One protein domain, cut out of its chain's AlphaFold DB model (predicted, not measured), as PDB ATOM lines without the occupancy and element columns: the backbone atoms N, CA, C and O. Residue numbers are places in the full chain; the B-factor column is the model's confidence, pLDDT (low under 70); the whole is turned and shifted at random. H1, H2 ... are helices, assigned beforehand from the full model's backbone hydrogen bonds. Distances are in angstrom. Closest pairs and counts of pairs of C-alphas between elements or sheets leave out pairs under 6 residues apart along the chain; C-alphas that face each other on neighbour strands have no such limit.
ATOM      1  N   ALA A  32     146.189 136.389 167.776       97.69
ATOM      2  CA  ALA A  32     147.048 136.697 166.641       97.69
ATOM      3  C   ALA A  32     147.573 135.409 165.979       97.69
ATOM      4  O   ALA A  32     147.443 135.244 164.770       97.69
ATOM      5  N   ALA A  33     148.062 134.444 166.765       97.94
ATOM      6  CA  ALA A  33     148.586 133.187 166.232       97.94
ATOM      7  C   ALA A  33     147.509 132.357 165.513       97.94
ATOM      8  O   ALA A  33     147.782 131.818 164.445       97.94
ATOM      9  N   VAL A  34     146.290 132.288 166.062       98.38
ATOM     10  CA  VAL A  34     145.137 131.620 165.425       98.38
ATOM     11  C   VAL A  34     144.645 132.395 164.199       98.38
ATOM     12  O   VAL A  34     144.267 131.793 163.198       98.38
ATOM     13  N   GLY A  35     144.705 133.728 164.234       98.56
ATOM     14  CA  GLY A  35     144.282 134.590 163.134       98.56
ATOM     15  C   GLY A  35     145.074 134.378 161.844       98.56
ATOM     16  O   GLY A  35     144.509 134.544 160.765       98.56
ATOM     17  N   ILE A  36     146.342 133.959 161.929       98.62
ATOM     18  CA  ILE A  36     147.176 133.658 160.755       98.62
ATOM     19  C   ILE A  36     146.547 132.543 159.892       98.62
ATOM     20  O   ILE A  36     146.158 132.837 158.760       98.62
ATOM     21  N   PRO A  37     146.406 131.286 160.366       98.19
ATOM     22  CA  PRO A  37     145.816 130.216 159.568       98.19
ATOM     23  C   PRO A  37     144.334 130.447 159.262       98.19
ATOM     24  O   PRO A  37     143.912 130.103 158.160       98.19
ATOM     25  N   SER A  38     143.562 131.054 160.173       98.38
ATOM     26  CA  SER A  38     142.141 131.346 159.933       98.38
ATOM     27  C   SER A  38     141.934 132.275 158.739       98.38
ATOM     28  O   SER A  38     141.121 131.978 157.872       98.38
ATOM     29  N   ASN A  39     142.707 133.360 158.635       98.56
ATOM     30  CA  ASN A  39     142.584 134.262 157.490       98.56
ATOM     31  C   ASN A  39     143.071 133.613 156.189       98.56
ATOM     32  O   ASN A  39     142.468 133.828 155.140       98.56
ATOM     33  N   ILE A  40     144.130 132.795 156.230       98.38
ATOM     34  CA  ILE A  40     144.585 132.059 155.042       98.38
ATOM     35  C   ILE A  40     143.461 131.154 154.514       98.38
ATOM     36  O   ILE A  40     143.150 131.211 153.325       98.38
ATOM     37  N   SER A  41     142.847 130.335 155.375       98.06
ATOM     38  CA  SER A  41     141.823 129.368 154.959       98.06
ATOM     39  C   SER A  41     140.509 130.027 154.538       98.06
ATOM     40  O   SER A  41     139.886 129.583 153.573       98.06
ATOM     41  N   GLU A  42     140.100 131.096 155.220       97.88
ATOM     42  CA  GLU A  42     138.896 131.857 154.881       97.88
ATOM     43  C   GLU A  42     139.047 132.553 153.525       97.88
ATOM     44  O   GLU A  42     138.194 132.415 152.649       97.88
ATOM     45  N   GLY A  43     140.182 133.223 153.305       97.56
ATOM     46  CA  GLY A  43     140.449 133.911 152.050       97.56
ATOM     47  C   GLY A  43     140.646 132.975 150.859       97.56
ATOM     48  O   GLY A  43     140.286 133.340 149.743       97.56
ATOM     49  N   HIS A  44     141.190 131.773 151.071       97.06
ATOM     50  CA  HIS A  44     141.462 130.821 149.990       97.06
ATOM     51  C   HIS A  44     140.196 130.370 149.240       97.06
ATOM     52  O   HIS A  44     140.272 130.028 148.064       97.06
ATOM     53  N   GLN A  45     139.032 130.409 149.895       93.69
ATOM     54  CA  GLN A  45     137.737 130.050 149.305       93.69
ATOM     55  C   GLN A  45     137.081 131.203 148.523       93.69
ATOM     56  O   GLN A  45     135.975 131.051 148.009       93.69
ATOM     57  N   GLN A  46     137.736 132.365 148.449       95.06
ATOM     58  CA  GLN A  46     137.189 133.594 147.879       95.06
ATOM     59  C   GLN A  46     137.893 133.987 146.571       95.06
ATOM     60  O   GLN A  46     138.862 133.368 146.131       95.06
ATOM     61  N   SER A  47     137.421 135.068 145.938       97.12
ATOM     62  CA  SER A  47     138.092 135.662 144.770       97.12
ATOM     63  C   SER A  47     139.555 136.025 145.061       97.12
ATOM     64  O   SER A  47     139.901 136.359 146.192       97.12
ATOM     65  N   THR A  48     140.413 136.081 144.037       96.88
ATOM     66  CA  THR A  48     141.831 136.473 144.184       96.88
ATOM     67  C   THR A  48     142.006 137.795 144.933       96.88
ATOM     68  O   THR A  48     142.878 137.912 145.793       96.88
ATOM     69  N   ARG A  49     141.162 138.794 144.647       96.69
ATOM     70  CA  ARG A  49     141.183 140.091 145.336       96.69
ATOM     71  C   ARG A  49     140.886 139.942 146.830       96.69
ATOM     72  O   ARG A  49     141.618 140.497 147.649       96.69
ATOM     73  N   ALA A  50     139.844 139.189 147.179       97.31
ATOM     74  CA  ALA A  50     139.485 138.917 148.567       97.31
ATOM     75  C   ALA A  50     140.558 138.073 149.269       97.31
ATOM     76  O   ALA A  50     140.962 138.402 150.381       97.31
ATOM     77  N   TYR A  51     141.117 137.064 148.599       98.19
ATOM     78  CA  TYR A  51     142.188 136.255 149.165       98.19
ATOM     79  C   TYR A  51     143.413 137.106 149.512       98.19
ATOM     80  O   TYR A  51     143.927 137.033 150.625       98.19
ATOM     81  N   ARG A  52     143.837 137.999 148.607       98.00
ATOM     82  CA  ARG A  52     144.918 138.961 148.885       98.00
ATOM     83  C   ARG A  52     144.618 139.824 150.108       98.00
ATOM     84  O   ARG A  52     145.525 140.071 150.896       98.00
ATOM     85  N   HIS A  53     143.373 140.272 150.269       98.00
ATOM     86  CA  HIS A  53     142.956 141.032 151.446       98.00
ATOM     87  C   HIS A  53     143.096 140.208 152.734       98.00
ATOM     88  O   HIS A  53     143.745 140.664 153.673       98.00
ATOM     89  N   HIS A  54     142.602 138.970 152.760       98.56
ATOM     90  CA  HIS A  54     142.784 138.083 153.910       98.56
ATOM     91  C   HIS A  54     144.261 137.775 154.202       98.56
ATOM     92  O   HIS A  54     144.665 137.751 155.362       98.56
ATOM     93  N   LEU A  55     145.109 137.611 153.181       98.44
ATOM     94  CA  LEU A  55     146.552 137.438 153.387       98.44
ATOM     95  C   LEU A  55     147.211 138.676 154.015       98.44
ATOM     96  O   LEU A  55     148.141 138.529 154.805       98.44
ATOM     97  N   LEU A  56     146.730 139.887 153.709       98.44
ATOM     98  CA  LEU A  56     147.177 141.107 154.390       98.44
ATOM     99  C   LEU A  56     146.754 141.117 155.865       98.44
ATOM    100  O   LEU A  56     147.548 141.514 156.716       98.44
ATOM    101  N   ILE A  57     145.551 140.631 156.185       98.62
ATOM    102  CA  ILE A  57     145.114 140.465 157.579       98.62
ATOM    103  C   ILE A  57     145.995 139.428 158.292       98.62
ATOM    104  O   ILE A  57     146.489 139.699 159.384       98.62
ATOM    105  N   ALA A  58     146.275 138.285 157.657       98.62
ATOM    106  CA  ALA A  58     147.168 137.260 158.200       98.62
ATOM    107  C   ALA A  58     148.582 137.809 158.475       98.62
ATOM    108  O   ALA A  58     149.176 137.490 159.505       98.62
ATOM    109  N   LEU A  59     149.110 138.668 157.593       98.62
ATOM    110  CA  LEU A  59     150.373 139.384 157.817       98.62
ATOM    111  C   LEU A  59     150.291 140.339 159.014       98.62
ATOM    112  O   LEU A  59     151.231 140.403 159.802       98.62
ATOM    113  N   GLY A  60     149.166 141.035 159.197       98.56
ATOM    114  CA  GLY A  60     148.910 141.850 160.388       98.56
ATOM    115  C   GLY A  60     148.936 141.022 161.677       98.56
ATOM    116  O   GLY A  60     149.634 141.377 162.626       98.56
ATOM    117  N   CYS A  61     148.254 139.874 161.690       98.62
ATOM    118  CA  CYS A  61     148.284 138.932 162.810       98.62
ATOM    119  C   CYS A  61     149.708 138.417 163.094       98.62
ATOM    120  O   CYS A  61     150.138 138.362 164.244       98.62
ATOM    121  N   GLN A  62     150.469 138.088 162.048       98.56
ATOM    122  CA  GLN A  62     151.860 137.654 162.168       98.56
ATOM    123  C   GLN A  62     152.762 138.743 162.773       98.56
ATOM    124  O   GLN A  62     153.550 138.452 163.678       98.56
ATOM    125  N   ALA A  63     152.612 139.995 162.338       98.38
ATOM    126  CA  ALA A  63     153.347 141.130 162.889       98.38
ATOM    127  C   ALA A  63     152.984 141.397 164.363       98.38
ATOM    128  O   ALA A  63     153.860 141.724 165.175       98.38
ATOM    129  N   GLU A  64     151.713 141.215 164.738       98.00
ATOM    130  CA  GLU A  64     151.289 141.283 166.136       98.00
ATOM    131  C   GLU A  64     151.959 140.181 166.968       98.00
ATOM    132  O   GLU A  64     152.531 140.497 168.011       98.00
ATOM    133  N   CYS A  65     151.991 138.924 166.502       97.81
ATOM    134  CA  CYS A  65     152.704 137.837 167.187       97.81
ATOM    135  C   CYS A  65     154.167 138.192 167.467       97.81
ATOM    136  O   CYS A  65     154.618 138.071 168.608       97.81
ATOM    137  N   GLU A  66     154.908 138.662 166.460       98.06
ATOM    138  CA  GLU A  66     156.300 139.078 166.657       98.06
ATOM    139  C   GLU A  66     156.429 140.204 167.682       98.06
ATOM    140  O   GLU A  66     157.349 140.208 168.499       98.06
ATOM    141  N   THR A  67     155.522 141.178 167.637       97.06
ATOM    142  CA  THR A  67     155.529 142.309 168.566       97.06
ATOM    143  C   THR A  67     155.294 141.835 169.998       97.06
ATOM    144  O   THR A  67     156.058 142.202 170.891       97.06
ATOM    145  N   GLN A  68     154.306 140.964 170.216       96.69
ATOM    146  CA  GLN A  68     154.028 140.405 171.537       96.69
ATOM    147  C   GLN A  68     155.195 139.542 172.044       96.69
ATOM    148  O   GLN A  68     155.597 139.688 173.194       96.69
ATOM    149  N   LEU A  69     155.816 138.713 171.198       97.12
ATOM    150  CA  LEU A  69     156.992 137.917 171.580       97.12
ATOM    151  C   LEU A  69     158.209 138.805 171.923       97.12
ATOM    152  O   LEU A  69     158.931 138.526 172.879       97.12
ATOM    153  N   LYS A  70     158.413 139.922 171.206       97.00
ATOM    154  CA  LYS A  70     159.434 140.931 171.558       97.00
ATOM    155  C   LYS A  70     159.143 141.568 172.922       97.00
ATOM    156  O   LYS A  70     160.083 141.843 173.666       97.00
ATOM    157  N   LEU A  71     157.872 141.800 173.258       95.38
ATOM    158  CA  LEU A  71     157.477 142.299 174.580       95.38
ATOM    159  C   LEU A  71     157.717 141.261 175.679       95.38
ATOM    160  O   LEU A  71     158.266 141.628 176.713       95.38
ATOM    161  N   VAL A  72     157.405 139.980 175.443       95.06
ATOM    162  CA  VAL A  72     157.710 138.880 176.379       95.06
ATOM    163  C   VAL A  72     159.195 138.880 176.756       95.06
ATOM    164  O   VAL A  72     159.518 138.850 177.942       95.06
ATOM    165  N   LEU A  73     160.094 138.993 175.769       95.69
ATOM    166  CA  LEU A  73     161.541 139.076 176.007       95.69
ATOM    167  C   LEU A  73     161.934 140.340 176.782       95.69
ATOM    168  O   LEU A  73     162.670 140.268 177.764       95.69
ATOM    169  N   ARG A  74     161.437 141.510 176.355       95.50
ATOM    170  CA  ARG A  74     161.766 142.805 176.977       95.50
ATOM    171  C   ARG A  74     161.341 142.886 178.438       95.50
ATOM    172  O   ARG A  74     162.073 143.440 179.251       95.50
ATOM    173  N   LEU A  75     160.174 142.336 178.749       93.25
ATOM    174  CA  LEU A  75     159.600 142.317 180.089       93.25
ATOM    175  C   LEU A  75     160.048 141.094 180.904       93.25
ATOM    176  O   LEU A  75     159.631 140.952 182.048       93.25
ATOM    177  N   ARG A  76     160.905 140.227 180.339       93.12
ATOM    178  CA  ARG A  76     161.413 138.994 180.970       93.12
ATOM    179  C   ARG A  76     160.289 138.092 181.496       93.12
ATOM    180  O   ARG A  76     160.400 137.513 182.572       93.12
ATOM    181  N   LEU A  77     159.203 137.988 180.731       91.12
ATOM    182  CA  LEU A  77     158.017 137.204 181.098       91.12
ATOM    183  C   LEU A  77     158.168 135.708 180.787       91.12
ATOM    184  O   LEU A  77     157.388 134.908 181.292       91.12
ATOM    185  N   ALA A  78     159.153 135.337 179.965       92.94
ATOM    186  CA  ALA A  78     159.548 133.957 179.708       92.94
ATOM    187  C   ALA A  78     161.048 133.884 179.356       92.94
ATOM    188  O   ALA A  78     161.611 134.897 178.914       92.94
ATOM    189  N   PRO A  79     161.696 132.717 179.532       96.62
ATOM    190  CA  PRO A  79     163.089 132.512 179.148       96.62
ATOM    191  C   PRO A  79     163.307 132.691 177.641       96.62
ATOM    192  O   PRO A  79     162.457 132.339 176.819       96.62
ATOM    193  N   ALA A  80     164.456 133.244 177.254       97.19
ATOM    194  CA  ALA A  80     164.739 133.549 175.851       97.19
ATOM    195  C   ALA A  80     164.825 132.276 174.992       97.19
ATOM    196  O   ALA A  80     164.381 132.268 173.844       97.19
ATOM    197  N   GLU A  81     165.333 131.192 175.572       98.00
ATOM    198  CA  GLU A  81     165.411 129.853 174.997       98.00
ATOM    199  C   GLU A  81     164.039 129.262 174.633       98.00
ATOM    200  O   GLU A  81     163.944 128.498 173.676       98.00
ATOM    201  N   GLU A  82     162.971 129.664 175.326       97.25
ATOM    202  CA  GLU A  82     161.599 129.257 175.000       97.25
ATOM    203  C   GLU A  82     160.966 130.177 173.948       97.25
ATOM    204  O   GLU A  82     160.195 129.734 173.096       97.25
ATOM    205  N   VAL A  83     161.303 131.471 173.971       97.75
ATOM    206  CA  VAL A  83     160.688 132.470 173.085       97.75
ATOM    207  C   VAL A  83     161.316 132.481 171.691       97.75
ATOM    208  O   VAL A  83     160.601 132.660 170.701       97.75
ATOM    209  N   HIS A  84     162.633 132.291 171.573       98.25
ATOM    210  CA  HIS A  84     163.339 132.356 170.289       98.25
ATOM    211  C   HIS A  84     162.818 131.344 169.251       98.25
ATOM    212  O   HIS A  84     162.521 131.776 168.133       98.25
ATOM    213  N   PRO A  85     162.587 130.054 169.573       98.38
ATOM    214  CA  PRO A  85     162.035 129.102 168.603       98.38
ATOM    215  C   PRO A  85     160.642 129.502 168.086       98.38
ATOM    216  O   PRO A  85     160.310 129.315 166.907       98.38
ATOM    217  N   VAL A  86     159.816 130.095 168.955       97.38
ATOM    218  CA  VAL A  86     158.480 130.591 168.590       97.38
ATOM    219  C   VAL A  86     158.593 131.836 167.708       97.38
ATOM    220  O   VAL A  86     157.903 131.931 166.691       97.38
ATOM    221  N   MET A  87     159.507 132.753 168.034       98.25
ATOM    222  CA  MET A  87     159.814 133.930 167.214       98.25
ATOM    223  C   MET A  87     160.265 133.536 165.807       98.25
ATOM    224  O   MET A  87     159.746 134.061 164.823       98.25
ATOM    225  N   GLU A  88     161.184 132.580 165.686       98.38
ATOM    226  CA  GLU A  88     161.638 132.084 164.386       98.38
ATOM    227  C   GLU A  88     160.494 131.474 163.574       98.38
ATOM    228  O   GLU A  88     160.414 131.663 162.358       98.38
ATOM    229  N   THR A  89     159.586 130.757 164.238       97.94
ATOM    230  CA  THR A  89     158.395 130.190 163.599       97.94
ATOM    231  C   THR A  89     157.475 131.290 163.077       97.94
ATOM    232  O   THR A  89     157.064 131.234 161.915       97.94
ATOM    233  N   ALA A  90     157.212 132.326 163.877       97.50
ATOM    234  CA  ALA A  90     156.426 133.480 163.450       97.50
ATOM    235  C   ALA A  90     157.071 134.185 162.244       97.50
ATOM    236  O   ALA A  90     156.387 134.486 161.266       97.50
ATOM    237  N   GLN A  91     158.390 134.389 162.259       98.25
ATOM    238  CA  GLN A  91     159.127 135.001 161.148       98.25
ATOM    239  C   GLN A  91     159.108 134.134 159.880       98.25
ATOM    240  O   GLN A  91     158.987 134.653 158.767       98.25
ATOM    241  N   ARG A  92     159.219 132.803 160.021       98.44
ATOM    242  CA  ARG A  92     159.061 131.857 158.902       98.44
ATOM    243  C   ARG A  92     157.674 131.986 158.276       98.44
ATOM    244  O   ARG A  92     157.587 132.109 157.055       98.44
ATOM    245  N   ALA A  93     156.620 132.029 159.092       97.81
ATOM    246  CA  ALA A  93     155.255 132.231 158.612       97.81
ATOM    247  C   ALA A  93     155.116 133.553 157.836       97.81
ATOM    248  O   ALA A  93     154.564 133.555 156.737       97.81
ATOM    249  N   GLY A  94     155.702 134.649 158.333       98.25
ATOM    250  CA  GLY A  94     155.709 135.942 157.638       98.25
ATOM    251  C   GLY A  94     156.377 135.884 156.259       98.25
ATOM    252  O   GLY A  94     155.844 136.411 155.281       98.25
ATOM    253  N   ARG A  95     157.510 135.177 156.131       98.56
ATOM    254  CA  ARG A  95     158.184 134.982 154.831       98.56
ATOM    255  C   ARG A  95     157.322 134.202 153.839       98.56
ATOM    256  O   ARG A  95     157.251 134.592 152.672       98.56
ATOM    257  N   ILE A  96     156.665 133.137 154.300       98.31
ATOM    258  CA  ILE A  96     155.768 132.315 153.476       98.31
ATOM    259  C   ILE A  96     154.555 133.137 153.028       98.31
ATOM    260  O   ILE A  96     154.267 133.183 151.834       98.31
ATOM    261  N   LEU A  97     153.903 133.851 153.950       98.19
ATOM    262  CA  LEU A  97     152.772 134.737 153.656       98.19
ATOM    263  C   LEU A  97     153.129 135.807 152.620       98.19
ATOM    264  O   LEU A  97     152.391 136.013 151.660       98.19
ATOM    265  N   HIS A  98     154.283 136.458 152.771       98.00
ATOM    266  CA  HIS A  98     154.767 137.418 151.782       98.00
ATOM    267  C   HIS A  98     155.035 136.772 150.418       98.00
ATOM    268  O   HIS A  98     154.727 137.378 149.391       98.00
ATOM    269  N   GLY A  99     155.610 135.567 150.386       98.12
ATOM    270  CA  GLY A  99     155.804 134.808 149.149       98.12
ATOM    271  C   GLY A  99     154.482 134.523 148.440       98.12
ATOM    272  O   GLY A  99     154.334 134.848 147.265       98.12
ATOM    273  N   LEU A 100     153.505 134.018 149.189       97.50
ATOM    274  CA  LEU A 100     152.165 133.707 148.705       97.50
ATOM    275  C   LEU A 100     151.414 134.953 148.210       97.50
ATOM    276  O   LEU A 100     150.840 134.953 147.127       97.50
ATOM    277  N   LEU A 101     151.465 136.066 148.946       97.50
ATOM    278  CA  LEU A 101     150.844 137.320 148.509       97.50
ATOM    279  C   LEU A 101     151.458 137.846 147.198       97.50
ATOM    280  O   LEU A 101     150.755 138.442 146.375       97.50
ATOM    281  N   ARG A 102     152.769 137.648 146.998       97.31
ATOM    282  CA  ARG A 102     153.464 138.038 145.762       97.31
ATOM    283  C   ARG A 102     153.150 137.122 144.583       97.31
ATOM    284  O   ARG A 102     153.190 137.612 143.460       97.31
ATOM    285  N   SER A 103     152.848 135.844 144.816       96.94
ATOM    286  CA  SER A 103     152.507 134.908 143.738       96.94
ATOM    287  C   SER A 103     151.092 135.112 143.190       96.94
ATOM    288  O   SER A 103     150.789 134.624 142.106       96.94
ATOM    289  N   LEU A 104     150.219 135.824 143.910       96.19
ATOM    290  CA  LEU A 104     148.862 136.121 143.450       96.19
ATOM    291  C   LEU A 104     148.826 137.326 142.488       96.19
ATOM    292  O   LEU A 104     149.467 138.344 142.776       96.19
TER     293      LEU A 104
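This is residues 32 to 104 of the 107 residues of the protein "Four helix bundle protein" of Acidobacteria bacterium (UniProt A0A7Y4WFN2). Three helices run up and down side by side in a rod, with long H2 touching both others, H3 along much of its length and shorter H1 along its first part. The 73 printed residues hold three named helices, H1, H2, H3 in chain order, all helix by class. The whole is only just loose, close to compact, with a radius of gyration of the C-alphas of 13.6 A and spans of 43 by 17 by 14 A.

Start with H1, residues 32 to 44, which touches H2, residues 48 to 74, in a hairpin at a shallow tilt of 10 degrees; the closest C-alphas, of Gly 43 and Tyr 51, are 4.1 A apart. H2 forms another hairpin with H3, residues 80 to 103, at a shallow tilt of 18 degrees; the closest C-alphas, of Arg 52 and Leu 101, are 6.2 A apart. H1 and H3 are near each other. Every O i to N i+4 pair is within hydrogen-bond range in H2, against 8 of 9 in H1 and 18 of 20 in H3.

Find C-alpha 32 at (147.048, 136.697, 166.641), where H1 begins its 18.5 A. H2 spans 38.9 A; H3 spans 34.4 A, ending at C-alpha 103, (152.507, 134.908, 143.738).

The farthest C-alphas, of Ser 47 and Arg 76, are 43.2 A apart. Both links are tight, the printed part has no cut, and no printed residue is under 70 in pLDDT.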